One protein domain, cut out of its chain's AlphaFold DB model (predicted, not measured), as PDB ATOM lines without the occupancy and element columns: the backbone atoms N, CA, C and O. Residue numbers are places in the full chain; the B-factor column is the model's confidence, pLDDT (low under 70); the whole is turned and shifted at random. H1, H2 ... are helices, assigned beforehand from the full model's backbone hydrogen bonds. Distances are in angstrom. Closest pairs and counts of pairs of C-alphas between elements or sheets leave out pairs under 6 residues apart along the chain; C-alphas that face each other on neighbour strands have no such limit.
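What this domain is: This is residues 52 to 146 of the 517 residues of an uncharacterized protein of Acidobacteria bacterium (UniProt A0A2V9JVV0). Four helices, H2 to H5, form an up-and-down bundle, each running against the one before it, with short H1 packed aslant on H3. H3 and H4 lie between H2 and H5. The printed part has 95 residues, with five named helices, H1 to H5 in order, and no named strand: all helix. It is compact, with a radius of gyration of the C-alphas of 12.9 A and spans of 38 by 27 by 19 A.

How they stand to each other: H1, residues 55 to 61, touches H3, residues 95 to 105; their closest C-alphas, Gly 55 and Leu 101, are 5.2 A apart. H2, residues 66 to 86, forms a hairpin with H3, closest C-alphas Ala 70 and Thr 102 at 4.8 A. H4, residues 110 to 121, forms hairpins with H3, closest C-alphas Leu 99 and Gly 116 at 6.4 A, and with H5, residues 131 to 144, closest C-alphas Ala 121 and Pro 131 at 4.0 A. Every O i to N i+4 pair is within hydrogen-bond range in H1, H2, H3 and H5; 7 of 8 in H4.

Where its parts are: H2 runs 30.0 A from C-alpha 66 (27.446, -51.190, 5.663); H5 runs 20.0 A to C-alpha 144 (23.246, -55.628, 19.846).

The domain as a whole: The printed part has no cut and no long link. pLDDT is under 70 in 25 residues, among them 52 to 64.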
ATOM      1  N   LEU A  52      20.091 -38.599   4.111       50.50
ATOM      2  CA  LEU A  52      19.259 -39.791   3.965       50.50
ATOM      3  C   LEU A  52      18.774 -40.177   5.368       50.50
ATOM      4  O   LEU A  52      19.537 -40.640   6.209       50.50
ATOM      5  N   THR A  53      17.495 -39.924   5.627       51.03
ATOM      6  CA  THR A  53      16.837 -39.978   6.943       51.03
ATOM      7  C   THR A  53      16.581 -41.391   7.483       51.03
ATOM      8  O   THR A  53      15.921 -41.531   8.510       51.03
ATOM      9  N   SER A  54      17.092 -42.453   6.845       55.66
ATOM     10  CA  SER A  54      16.914 -43.823   7.351       55.66
ATOM     11  C   SER A  54      18.115 -44.736   7.089       55.66
ATOM     12  O   SER A  54      18.542 -44.910   5.943       55.66
ATOM     13  N   GLY A  55      18.619 -45.386   8.145       55.34
ATOM     14  CA  GLY A  55      19.687 -46.382   8.035       55.34
ATOM     15  C   GLY A  55      19.284 -47.612   7.229       55.34
ATOM     16  O   GLY A  55      20.120 -48.205   6.560       55.34
ATOM     17  N   GLN A  56      17.992 -47.947   7.179       56.91
ATOM     18  CA  GLN A  56      17.484 -49.089   6.411       56.91
ATOM     19  C   GLN A  56      17.546 -48.883   4.891       56.91
ATOM     20  O   GLN A  56      17.851 -49.822   4.157       56.91
ATOM     21  N   VAL A  57      17.264 -47.672   4.397       58.28
ATOM     22  CA  VAL A  57      17.395 -47.366   2.961       58.28
ATOM     23  C   VAL A  57      18.868 -47.281   2.586       58.28
ATOM     24  O   VAL A  57      19.274 -47.806   1.553       58.28
ATOM     25  N   LEU A  58      19.677 -46.682   3.458       60.25
ATOM     26  CA  LEU A  58      21.102 -46.529   3.230       60.25
ATOM     27  C   LEU A  58      21.853 -47.872   3.269       60.25
ATOM     28  O   LEU A  58      22.698 -48.106   2.412       60.25
ATOM     29  N   SER A  59      21.486 -48.788   4.172       57.41
ATOM     30  CA  SER A  59      22.000 -50.164   4.197       57.41
ATOM     31  C   SER A  59      21.695 -50.892   2.882       57.41
ATOM     32  O   SER A  59      22.607 -51.423   2.256       57.41
ATOM     33  N   ARG A  60      20.461 -50.805   2.365       60.75
ATOM     34  CA  ARG A  60      20.095 -51.411   1.068       60.75
ATOM     35  C   ARG A  60      20.857 -50.818  -0.121       60.75
ATOM     36  O   ARG A  60      21.127 -51.531  -1.082       60.75
ATOM     37  N   LEU A  61      21.198 -49.530  -0.063       61.41
ATOM     38  CA  LEU A  61      21.995 -48.841  -1.087       61.41
ATOM     39  C   LEU A  61      23.504 -49.085  -0.945       61.41
ATOM     40  O   LEU A  61      24.240 -48.862  -1.902       61.41
ATOM     41  N   SER A  62      23.967 -49.547   0.219       58.41
ATOM     42  CA  SER A  62      25.389 -49.781   0.500       58.41
ATOM     43  C   SER A  62      25.954 -51.054  -0.145       58.41
ATOM     44  O   SER A  62      27.163 -51.264  -0.097       58.41
ATOM     45  N   LEU A  63      25.100 -51.882  -0.770       67.88
ATOM     46  CA  LEU A  63      25.473 -53.100  -1.506       67.88
ATOM     47  C   LEU A  63      26.371 -54.069  -0.700       67.88
ATOM     48  O   LEU A  63      27.223 -54.736  -1.283       67.88
ATOM     49  N   GLY A  64      26.189 -54.160   0.624       65.75
ATOM     50  CA  GLY A  64      26.987 -55.033   1.500       65.75
ATOM     51  C   GLY A  64      28.243 -54.386   2.104       65.75
ATOM     52  O   GLY A  64      29.086 -55.086   2.664       65.75
ATOM     53  N   HIS A  65      28.406 -53.064   1.971       73.75
ATOM     54  CA  HIS A  65      29.493 -52.286   2.580       73.75
ATOM     55  C   HIS A  65      29.015 -51.425   3.762       73.75
ATOM     56  O   HIS A  65      29.521 -50.320   3.982       73.75
ATOM     57  N   GLU A  66      28.048 -51.915   4.539       75.12
ATOM     58  CA  GLU A  66      27.446 -51.190   5.663       75.12
ATOM     59  C   GLU A  66      28.487 -50.775   6.712       75.12
ATOM     60  O   GLU A  66      28.442 -49.643   7.185       75.12
ATOM     61  N   GLY A  67      29.457 -51.645   7.021       71.81
ATOM     62  CA  GLY A  67      30.518 -51.358   7.997       71.81
ATOM     63  C   GLY A  67      31.433 -50.205   7.571       71.81
ATOM     64  O   GLY A  67      31.657 -49.273   8.337       71.81
ATOM     65  N   LEU A  68      31.877 -50.191   6.307       69.50
ATOM     66  CA  LEU A  68      32.674 -49.080   5.768       69.50
ATOM     67  C   LEU A  68      31.880 -47.770   5.795       69.50
ATOM     68  O   LEU A  68      32.419 -46.701   6.082       69.50
ATOM     69  N   LEU A  69      30.585 -47.846   5.489       72.50
ATOM     70  CA  LEU A  69      29.721 -46.680   5.540       72.50
ATOM     71  C   LEU A  69      29.537 -46.196   6.983       72.50
ATOM     72  O   LEU A  69      29.618 -44.994   7.226       72.50
ATOM     73  N   ALA A  70      29.370 -47.104   7.945       74.75
ATOM     74  CA  ALA A  70      29.327 -46.776   9.364       74.75
ATOM     75  C   ALA A  70      30.610 -46.063   9.821       74.75
ATOM     76  O   ALA A  70      30.511 -45.031  10.481       74.75
ATOM     77  N   ASP A  71      31.792 -46.510   9.393       69.44
ATOM     78  CA  ASP A  71      33.070 -45.848   9.700       69.44
ATOM     79  C   ASP A  71      33.160 -44.423   9.118       69.44
ATOM     80  O   ASP A  71      33.651 -43.492   9.771       69.44
ATOM     81  N   ILE A  72      32.637 -44.213   7.905       72.44
ATOM     82  CA  ILE A  72      32.543 -42.880   7.287       72.44
ATOM     83  C   ILE A  72      31.611 -41.981   8.109       72.44
ATOM     84  O   ILE A  72      31.950 -40.830   8.398       72.44
ATOM     85  N   TYR A  73      30.443 -42.486   8.511       74.62
ATOM     86  CA  TYR A  73      29.503 -41.722   9.335       74.62
ATOM     87  C   TYR A  73      30.031 -41.471  10.752       74.62
ATOM     88  O   TYR A  73      29.845 -40.374  11.277       74.62
ATOM     89  N   TRP A  74      30.780 -42.406  11.335       80.31
ATOM     90  CA  TRP A  74      31.484 -42.199  12.597       80.31
ATOM     91  C   TRP A  74      32.531 -41.087  12.487       80.31
ATOM     92  O   TRP A  74      32.577 -40.187  13.326       80.31
ATOM     93  N   THR A  75      33.320 -41.080  11.411       71.56
ATOM     94  CA  THR A  75      34.283 -40.000  11.150       71.56
ATOM     95  C   THR A  75      33.577 -38.644  11.063       71.56
ATOM     96  O   THR A  75      34.045 -37.669  11.654       71.56
ATOM     97  N   ARG A  76      32.400 -38.587  10.424       71.25
ATOM     98  CA  ARG A  76      31.568 -37.373  10.376       71.25
ATOM     99  C   ARG A  76      31.068 -36.944  11.751       71.25
ATOM    100  O   ARG A  76      31.067 -35.752  12.031       71.25
ATOM    101  N   VAL A  77      30.679 -37.879  12.622       74.31
ATOM    102  CA  VAL A  77      30.313 -37.568  14.016       74.31
ATOM    103  C   VAL A  77      31.482 -36.891  14.736       74.31
ATOM    104  O   VAL A  77      31.298 -35.839  15.348       74.31
ATOM    105  N   VAL A  78      32.689 -37.454  14.629       73.75
ATOM    106  CA  VAL A  78      33.891 -36.899  15.274       73.75
ATOM    107  C   VAL A  78      34.226 -35.512  14.721       73.75
ATOM    108  O   VAL A  78      34.490 -34.593  15.496       73.75
ATOM    109  N   GLN A  79      34.166 -35.333  13.399       67.75
ATOM    110  CA  GLN A  79      34.390 -34.038  12.750       67.75
ATOM    111  C   GLN A  79      33.337 -33.003  13.163       67.75
ATOM    112  O   GLN A  79      33.699 -31.886  13.523       67.75
ATOM    113  N   TYR A  80      32.053 -33.376  13.182       72.94
ATOM    114  CA  TYR A  80      30.956 -32.507  13.606       72.94
ATOM    115  C   TYR A  80      31.162 -32.010  15.041       72.94
ATOM    116  O   TYR A  80      31.139 -30.804  15.292       72.94
ATOM    117  N   VAL A  81      31.439 -32.924  15.977       67.31
ATOM    118  CA  VAL A  81      31.707 -32.572  17.380       67.31
ATOM    119  C   VAL A  81      32.963 -31.705  17.496       67.31
ATOM    120  O   VAL A  81      32.949 -30.702  18.208       67.31
ATOM    121  N   GLY A  82      34.035 -32.045  16.775       67.06
ATOM    122  CA  GLY A  82      35.283 -31.281  16.762       67.06
ATOM    123  C   GLY A  82      35.094 -29.840  16.281       67.06
ATOM    124  O   GLY A  82      35.496 -28.904  16.971       67.06
ATOM    125  N   LEU A  83      34.417 -29.645  15.146       67.25
ATOM    126  CA  LEU A  83      34.118 -28.325  14.582       67.25
ATOM    127  C   LEU A  83      33.210 -27.496  15.505       67.25
ATOM    128  O   LEU A  83      33.449 -26.302  15.709       67.25
ATOM    129  N   LYS A  84      32.197 -28.117  16.119       71.81
ATOM    130  CA  LYS A  84      31.312 -27.452  17.090       71.81
ATOM    131  C   LYS A  84      32.056 -27.009  18.349       71.81
ATOM    132  O   LYS A  84      31.847 -25.888  18.810       71.81
ATOM    133  N   ARG A  85      32.980 -27.831  18.855       69.25
ATOM    134  CA  ARG A  85      33.839 -27.476  19.997       69.25
ATOM    135  C   ARG A  85      34.809 -26.340  19.662       69.25
ATOM    136  O   ARG A  85      34.946 -25.422  20.465       69.25
ATOM    137  N   LEU A  86      35.433 -26.362  18.481       68.06
ATOM    138  CA  LEU A  86      36.336 -25.296  18.016       68.06
ATOM    139  C   LEU A  86      35.622 -23.953  17.817       68.06
ATOM    140  O   LEU A  86      36.203 -22.902  18.061       68.06
ATOM    141  N   SER A  87      34.356 -23.989  17.399       67.56
ATOM    142  CA  SER A  87      33.513 -22.799  17.235       67.56
ATOM    143  C   SER A  87      32.797 -22.361  18.521       67.56
ATOM    144  O   SER A  87      31.999 -21.427  18.478       67.56
ATOM    145  N   HIS A  88      33.056 -23.023  19.659       66.75
ATOM    146  CA  HIS A  88      32.360 -22.810  20.937       66.75
ATOM    147  C   HIS A  88      30.823 -22.855  20.827       66.75
ATOM    148  O   HIS A  88      30.108 -22.213  21.599       66.75
ATOM    149  N   SER A  89      30.298 -23.613  19.861       69.69
ATOM    150  CA  SER A  89      28.862 -23.744  19.644       69.69
ATOM    151  C   SER A  89      28.230 -24.605  20.734       69.69
ATOM    152  O   SER A  89      28.776 -25.627  21.141       69.69
ATOM    153  N   THR A  90      27.043 -24.213  21.188       72.62
ATOM    154  CA  THR A  90      26.241 -24.982  22.150       72.62
ATOM    155  C   THR A  90      25.190 -25.864  21.479       72.62
ATOM    156  O   THR A  90      24.500 -26.614  22.164       72.62
ATOM    157  N   ASN A  91      25.056 -25.782  20.150       76.06
ATOM    158  CA  ASN A  91      24.047 -26.510  19.391       76.06
ATOM    159  C   ASN A  91      24.656 -27.754  18.718       76.06
ATOM    160  O   ASN A  91      25.486 -27.630  17.808       76.06
ATOM    161  N   PHE A  92      24.157 -28.923  19.132       82.94
ATOM    162  CA  PHE A  92      24.525 -30.257  18.650       82.94
ATOM    163  C   PHE A  92      23.324 -31.038  18.073       82.94
ATOM    164  O   PHE A  92      23.297 -32.266  18.150       82.94
ATOM    165  N   ASP A  93      22.327 -30.362  17.492       80.62
ATOM    166  CA  ASP A  93      21.046 -30.966  17.070       80.62
ATOM    167  C   ASP A  93      21.200 -32.186  16.135       80.62
ATOM    168  O   ASP A  93      20.383 -33.106  16.154       80.62
ATOM    169  N   GLN A  94      22.273 -32.234  15.337       81.81
ATOM    170  CA  GLN A  94      22.527 -33.315  14.376       81.81
ATOM    171  C   GLN A  94      23.270 -34.516  14.982       81.81
ATOM    172  O   GLN A  94      23.322 -35.577  14.358       81.81
ATOM    173  N   LEU A  95      23.812 -34.396  16.199       84.00
ATOM    174  CA  LEU A  95      24.626 -35.444  16.821       84.00
ATOM    175  C   LEU A  95      23.831 -36.739  17.033       84.00
ATOM    176  O   LEU A  95      24.286 -37.815  16.646       84.00
ATOM    177  N   GLY A  96      22.628 -36.636  17.601       87.38
ATOM    178  CA  GLY A  96      21.743 -37.782  17.827       87.38
ATOM    179  C   GLY A  96      21.371 -38.514  16.530       87.38
ATOM    180  O   GLY A  96      21.588 -39.725  16.443       87.38
ATOM    181  N   PRO A  97      20.849 -37.818  15.498       86.88
ATOM    182  CA  PRO A  97      20.587 -38.410  14.186       86.88
ATOM    183  C   PRO A  97      21.811 -39.073  13.536       86.88
ATOM    184  O   PRO A  97      21.696 -40.195  13.043       86.88
ATOM    185  N   LEU A  98      22.984 -38.432  13.573       82.50
ATOM    186  CA  LEU A  98      24.213 -38.987  12.990       82.50
ATOM    187  C   LEU A  98      24.661 -40.263  13.705       82.50
ATOM    188  O   LEU A  98      24.956 -41.268  13.057       82.50
ATOM    189  N   LEU A  99      24.659 -40.258  15.040       87.81
ATOM    190  CA  LEU A  99      24.961 -41.446  15.837       87.81
ATOM    191  C   LEU A  99      23.947 -42.556  15.584       87.81
ATOM    192  O   LEU A  99      24.315 -43.732  15.513       87.81
ATOM    193  N   ARG A 100      22.673 -42.192  15.404       90.38
ATOM    194  CA  ARG A 100      21.613 -43.153  15.128       90.38
ATOM    195  C   ARG A 100      21.843 -43.872  13.809       90.38
ATOM    196  O   ARG A 100      21.792 -45.095  13.799       90.38
ATOM    197  N   LEU A 101      22.143 -43.120  12.757       85.69
ATOM    198  CA  LEU A 101      22.438 -43.656  11.436       85.69
ATOM    199  C   LEU A 101      23.700 -44.527  11.451       85.69
ATOM    200  O   LEU A 101      23.683 -45.641  10.942       85.69
ATOM    201  N   THR A 102      24.760 -44.048  12.108       86.00
ATOM    202  CA  THR A 102      26.034 -44.774  12.263       86.00
ATOM    203  C   THR A 102      25.823 -46.158  12.877       86.00
ATOM    204  O   THR A 102      26.319 -47.155  12.367       86.00
ATOM    205  N   THR A 103      25.041 -46.228  13.952       91.56
ATOM    206  CA  THR A 103      24.813 -47.477  14.695       91.56
ATOM    207  C   THR A 103      23.691 -48.346  14.117       91.56
ATOM    208  O   THR A 103      23.576 -49.511  14.480       91.56
ATOM    209  N   GLU A 104      22.862 -47.809  13.216       90.19
ATOM    210  CA  GLU A 104      21.944 -48.600  12.383       90.19
ATOM    211  C   GLU A 104      22.659 -49.285  11.218       90.19
ATOM    212  O   GLU A 104      22.255 -50.380  10.833       90.19
ATOM    213  N   LEU A 105      23.699 -48.653  10.664       86.75
ATOM    214  CA  LEU A 105      24.538 -49.249   9.626       86.75
ATOM    215  C   LEU A 105      25.404 -50.376  10.193       86.75
ATOM    216  O   LEU A 105      25.422 -51.465   9.628       86.75
ATOM    217  N   ASP A 106      26.070 -50.138  11.326       89.62
ATOM    218  CA  ASP A 106      26.831 -51.170  12.033       89.62
ATOM    219  C   ASP A 106      26.456 -51.228  13.526       89.62
ATOM    220  O   ASP A 106      26.964 -50.449  14.347       89.62
ATOM    221  N   PRO A 107      25.583 -52.177  13.918       94.62
ATOM    222  CA  PRO A 107      25.223 -52.395  15.314       94.62
ATOM    223  C   PRO A 107      26.377 -52.872  16.209       94.62
ATOM    224  O   PRO A 107      26.258 -52.773  17.433       94.62
ATOM    225  N   HIS A 108      27.476 -53.371  15.638       93.88
ATOM    226  CA  HIS A 108      28.654 -53.865  16.357       93.88
ATOM    227  C   HIS A 108      29.800 -52.843  16.418       93.88
ATOM    228  O   HIS A 108      30.833 -53.111  17.037       93.88
ATOM    229  N   LEU A 109      29.610 -51.635  15.874       87.62
ATOM    230  CA  LEU A 109      30.563 -50.529  15.988       87.62
ATOM    231  C   LEU A 109      30.555 -49.929  17.406       87.62
ATOM    232  O   LEU A 109      30.005 -48.857  17.670       87.62
ATOM    233  N   LEU A 110      31.191 -50.632  18.350       85.56
ATOM    234  CA  LEU A 110      31.180 -50.319  19.786       85.56
ATOM    235  C   LEU A 110      31.601 -48.875  20.092       85.56
ATOM    236  O   LEU A 110      31.016 -48.229  20.960       85.56
ATOM    237  N   ILE A 111      32.591 -48.349  19.363       78.38
ATOM    238  CA  ILE A 111      33.126 -46.995  19.563       78.38
ATOM    239  C   ILE A 111      32.042 -45.913  19.435       78.38
ATOM    240  O   ILE A 111      32.027 -44.971  20.229       78.38
ATOM    241  N   ALA A 112      31.100 -46.087  18.501       82.88
ATOM    242  CA  ALA A 112      30.035 -45.128  18.248       82.88
ATOM    243  C   ALA A 112      29.041 -45.061  19.412       82.88
ATOM    244  O   ALA A 112      28.570 -43.980  19.757       82.88
ATOM    245  N   TYR A 113      28.775 -46.192  20.067       89.12
ATOM    246  CA  TYR A 113      27.958 -46.224  21.277       89.12
ATOM    247  C   TYR A 113      28.676 -45.575  22.457       89.12
ATOM    248  O   TYR A 113      28.110 -44.680  23.076       89.12
ATOM    249  N   ARG A 114      29.923 -45.984  22.731       89.19
ATOM    250  CA  ARG A 114      30.686 -45.540  23.910       89.19
ATOM    251  C   ARG A 114      30.976 -44.043  23.906       89.19
ATOM    252  O   ARG A 114      30.696 -43.332  24.861       89.19
ATOM    253  N   PHE A 115      31.563 -43.547  22.819       83.25
ATOM    254  CA  PHE A 115      31.943 -42.137  22.729       83.25
ATOM    255  C   PHE A 115      30.765 -41.266  22.305       83.25
ATOM    256  O   PHE A 115      30.628 -40.146  22.791       83.25
ATOM    257  N   GLY A 116      29.868 -41.791  21.465       82.56
ATOM    258  CA  GLY A 116      28.643 -41.089  21.101       82.56
ATOM    259  C   GLY A 116      27.748 -40.799  22.301       82.56
ATOM    260  O   GLY A 116      27.216 -39.697  22.399       82.56
ATOM    261  N   SER A 117      27.622 -41.734  23.250       89.88
ATOM    262  CA  SER A 117      26.844 -41.499  24.470       89.88
ATOM    263  C   SER A 117      27.467 -40.426  25.360       89.88
ATOM    264  O   SER A 117      26.735 -39.615  25.913       89.88
ATOM    265  N   ILE A 118      28.800 -40.363  25.448       84.00
ATOM    266  CA  ILE A 118      29.506 -39.296  26.177       84.00
ATOM    267  C   ILE A 118      29.231 -37.938  25.524       84.00
ATOM    268  O   ILE A 118      28.833 -37.001  26.213       84.00
ATOM    269  N   PHE A 119      29.374 -37.832  24.198       83.88
ATOM    270  CA  PHE A 119      29.108 -36.581  23.476       83.88
ATOM    271  C   PHE A 119      27.646 -36.132  23.597       83.88
ATOM    272  O   PHE A 119      27.369 -34.931  23.613       83.88
ATOM    273  N   LEU A 120      26.708 -37.079  23.680       89.50
ATOM    274  CA  LEU A 120      25.297 -36.784  23.910       89.50
ATOM    275  C   LEU A 120      25.034 -36.327  25.348       89.50
ATOM    276  O   LEU A 120      24.328 -35.342  25.531       89.50
ATOM    277  N   ALA A 121      25.585 -37.007  26.355       86.75
ATOM    278  CA  ALA A 121      25.307 -36.726  27.763       86.75
ATOM    279  C   ALA A 121      25.982 -35.442  28.276       86.75
ATOM    280  O   ALA A 121      25.354 -34.668  29.001       86.75
ATOM    281  N   GLU A 122      27.230 -35.187  27.868       82.06
ATOM    282  CA  GLU A 122      28.024 -34.045  28.325       82.06
ATOM    283  C   GLU A 122      27.307 -32.714  28.042       82.06
ATOM    284  O   GLU A 122      26.760 -32.498  26.962       82.06
ATOM    285  N   LYS A 123      27.300 -31.794  29.014       85.94
ATOM    286  CA  LYS A 123      26.618 -30.497  28.877       85.94
ATOM    287  C   LYS A 123      27.332 -29.579  27.874       85.94
ATOM    288  O   LYS A 123      28.560 -29.640  27.761       85.94
ATOM    289  N   PRO A 124      26.614 -28.658  27.207       78.88
ATOM    290  CA  PRO A 124      27.248 -27.626  26.394       78.88
ATOM    291  C   PRO A 124      28.230 -26.777  27.223       78.88
ATOM    292  O   PRO A 124      27.933 -26.472  28.382       78.88
ATOM    293  N   PRO A 125      29.383 -26.366  26.661       71.25
ATOM    294  CA  PRO A 125      29.823 -26.550  25.269       71.25
ATOM    295  C   PRO A 125      30.552 -27.883  24.999       71.25
ATOM    296  O   PRO A 125      31.023 -28.106  23.886       71.25
ATOM    297  N   GLY A 126      30.689 -28.754  26.003       69.62
ATOM    298  CA  GLY A 126      31.366 -30.044  25.870       69.62
ATOM    299  C   GLY A 126      30.585 -31.041  25.010       69.62
ATOM    300  O   GLY A 126      31.168 -31.705  24.154       69.62
ATOM    301  N   GLY A 127      29.262 -31.090  25.152       80.62
ATOM    302  CA  GLY A 127      28.389 -31.969  24.370       80.62
ATOM    303  C   GLY A 127      26.964 -31.436  24.226       80.62
ATOM    304  O   GLY A 127      26.709 -30.246  24.419       80.62
ATOM    305  N   ALA A 128      26.030 -32.322  23.874       85.50
ATOM    306  CA  ALA A 128      24.646 -31.960  23.568       85.50
ATOM    307  C   ALA A 128      23.749 -31.739  24.801       85.50
ATOM    308  O   ALA A 128      22.672 -31.161  24.666       85.50
ATOM    309  N   GLY A 129      24.149 -32.188  25.994       89.50
ATOM    310  CA  GLY A 129      23.329 -32.119  27.209       89.50
ATOM    311  C   GLY A 129      22.045 -32.954  27.138       89.50
ATOM    312  O   GLY A 129      21.039 -32.590  27.742       89.50
ATOM    313  N   GLN A 130      22.069 -34.055  26.386       93.38
ATOM    314  CA  GLN A 130      20.961 -34.976  26.121       93.38
ATOM    315  C   GLN A 130      21.228 -36.373  26.732       93.38
ATOM    316  O   GLN A 130      21.354 -37.360  25.998       93.38
ATOM    317  N   PRO A 131      21.290 -36.507  28.074       92.38
ATOM    318  CA  PRO A 131      21.589 -37.785  28.729       92.38
ATOM    319  C   PRO A 131      20.557 -38.881  28.420       92.38
ATOM    320  O   PRO A 131      20.919 -40.045  28.289       92.38
ATOM    321  N   GLU A 132      19.286 -38.532  28.210       94.31
ATOM    322  CA  GLU A 132      18.240 -39.503  27.847       94.31
ATOM    323  C   GLU A 132      18.437 -40.117  26.447       94.31
ATOM    324  O   GLU A 132      18.211 -41.313  26.247       94.31
ATOM    325  N   GLU A 133      18.908 -39.333  25.467       93.88
ATOM    326  CA  GLU A 133      19.277 -39.880  24.152       93.88
ATOM    327  C   GLU A 133      20.519 -40.767  24.256       93.88
ATOM    328  O   GLU A 133      20.585 -41.815  23.608       93.88
ATOM    329  N   ALA A 134      21.473 -40.405  25.117       95.56
ATOM    330  CA  ALA A 134      22.640 -41.229  25.394       95.56
ATOM    331  C   ALA A 134      22.251 -42.589  26.005       95.56
ATOM    332  O   ALA A 134      22.751 -43.626  25.562       95.56
ATOM    333  N   LEU A 135      21.288 -42.615  26.940       96.69
ATOM    334  CA  LEU A 135      20.730 -43.864  27.470       96.69
ATOM    335  C   LEU A 135      20.066 -44.705  26.372       96.69
ATOM    336  O   LEU A 135      20.270 -45.921  26.330       96.69
ATOM    337  N   ARG A 136      19.279 -44.098  25.469       96.38
ATOM    338  CA  ARG A 136      18.669 -44.827  24.335       96.38
ATOM    339  C   ARG A 136      19.725 -45.440  23.424       96.38
ATOM    340  O   ARG A 136      19.579 -46.599  23.035       96.38
ATOM    341  N   LEU A 137      20.774 -44.682  23.109       97.06
ATOM    342  CA  LEU A 137      21.878 -45.145  22.277       97.06
ATOM    343  C   LEU A 137      22.573 -46.353  22.920       97.06
ATOM    344  O   LEU A 137      22.676 -47.400  22.283       97.06
ATOM    345  N   LEU A 138      22.970 -46.248  24.192       97.31
ATOM    346  CA  LEU A 138      23.647 -47.331  24.912       97.31
ATOM    347  C   LEU A 138      22.769 -48.566  25.088       97.31
ATOM    348  O   LEU A 138      23.243 -49.678  24.873       97.31
ATOM    349  N   ARG A 139      21.480 -48.403  25.412       97.44
ATOM    350  CA  ARG A 139      20.541 -49.533  25.505       97.44
ATOM    351  C   ARG A 139      20.446 -50.293  24.186       97.44
ATOM    352  O   ARG A 139      20.454 -51.520  24.201       97.44
ATOM    353  N   ARG A 140      20.410 -49.592  23.046       96.62
ATOM    354  CA  ARG A 140      20.464 -50.247  21.731       96.62
ATOM    355  C   ARG A 140      21.789 -50.983  21.524       96.62
ATOM    356  O   ARG A 140      21.774 -52.121  21.064       96.62
ATOM    357  N   GLY A 141      22.907 -50.370  21.911       96.81
ATOM    358  CA  GLY A 141      24.227 -50.999  21.853       96.81
ATOM    359  C   GLY A 141      24.313 -52.279  22.680       96.81
ATOM    360  O   GLY A 141      24.854 -53.267  22.197       96.81
ATOM    361  N   ILE A 142      23.731 -52.292  23.883       97.31
ATOM    362  CA  ILE A 142      23.665 -53.467  24.766       97.31
ATOM    363  C   ILE A 142      22.806 -54.573  24.151       97.31
ATOM    364  O   ILE A 142      23.190 -55.734  24.210       97.31
ATOM    365  N   VAL A 143      21.672 -54.240  23.524       97.12
ATOM    366  CA  VAL A 143      20.845 -55.238  22.820       97.12
ATOM    367  C   VAL A 143      21.625 -55.891  21.676       97.12
ATOM    368  O   VAL A 143      21.533 -57.100  21.493       97.12
ATOM    369  N   ALA A 144      22.413 -55.111  20.932       96.12
ATOM    370  CA  ALA A 144      23.246 -55.628  19.846       96.12
ATOM    371  C   ALA A 144      24.523 -56.344  20.337       96.12
ATOM    372  O   ALA A 144      25.041 -57.215  19.647       96.12
ATOM    373  N   ASN A 145      25.034 -55.992  21.523       96.06
ATOM    374  CA  ASN A 145      26.312 -56.462  22.066       96.06
ATOM    375  C   ASN A 145      26.185 -56.826  23.564       96.06
ATOM    376  O   ASN A 145      26.811 -56.177  24.410       96.06
ATOM    377  N   PRO A 146      25.384 -57.847  23.924       94.44
ATOM    378  CA  PRO A 146      24.981 -58.097  25.315       94.44
ATOM    379  C   PRO A 146      26.141 -58.452  26.254       94.44
ATOM    380  O   PRO A 146      26.103 -58.100  27.437       94.44
TER     381      PRO A 146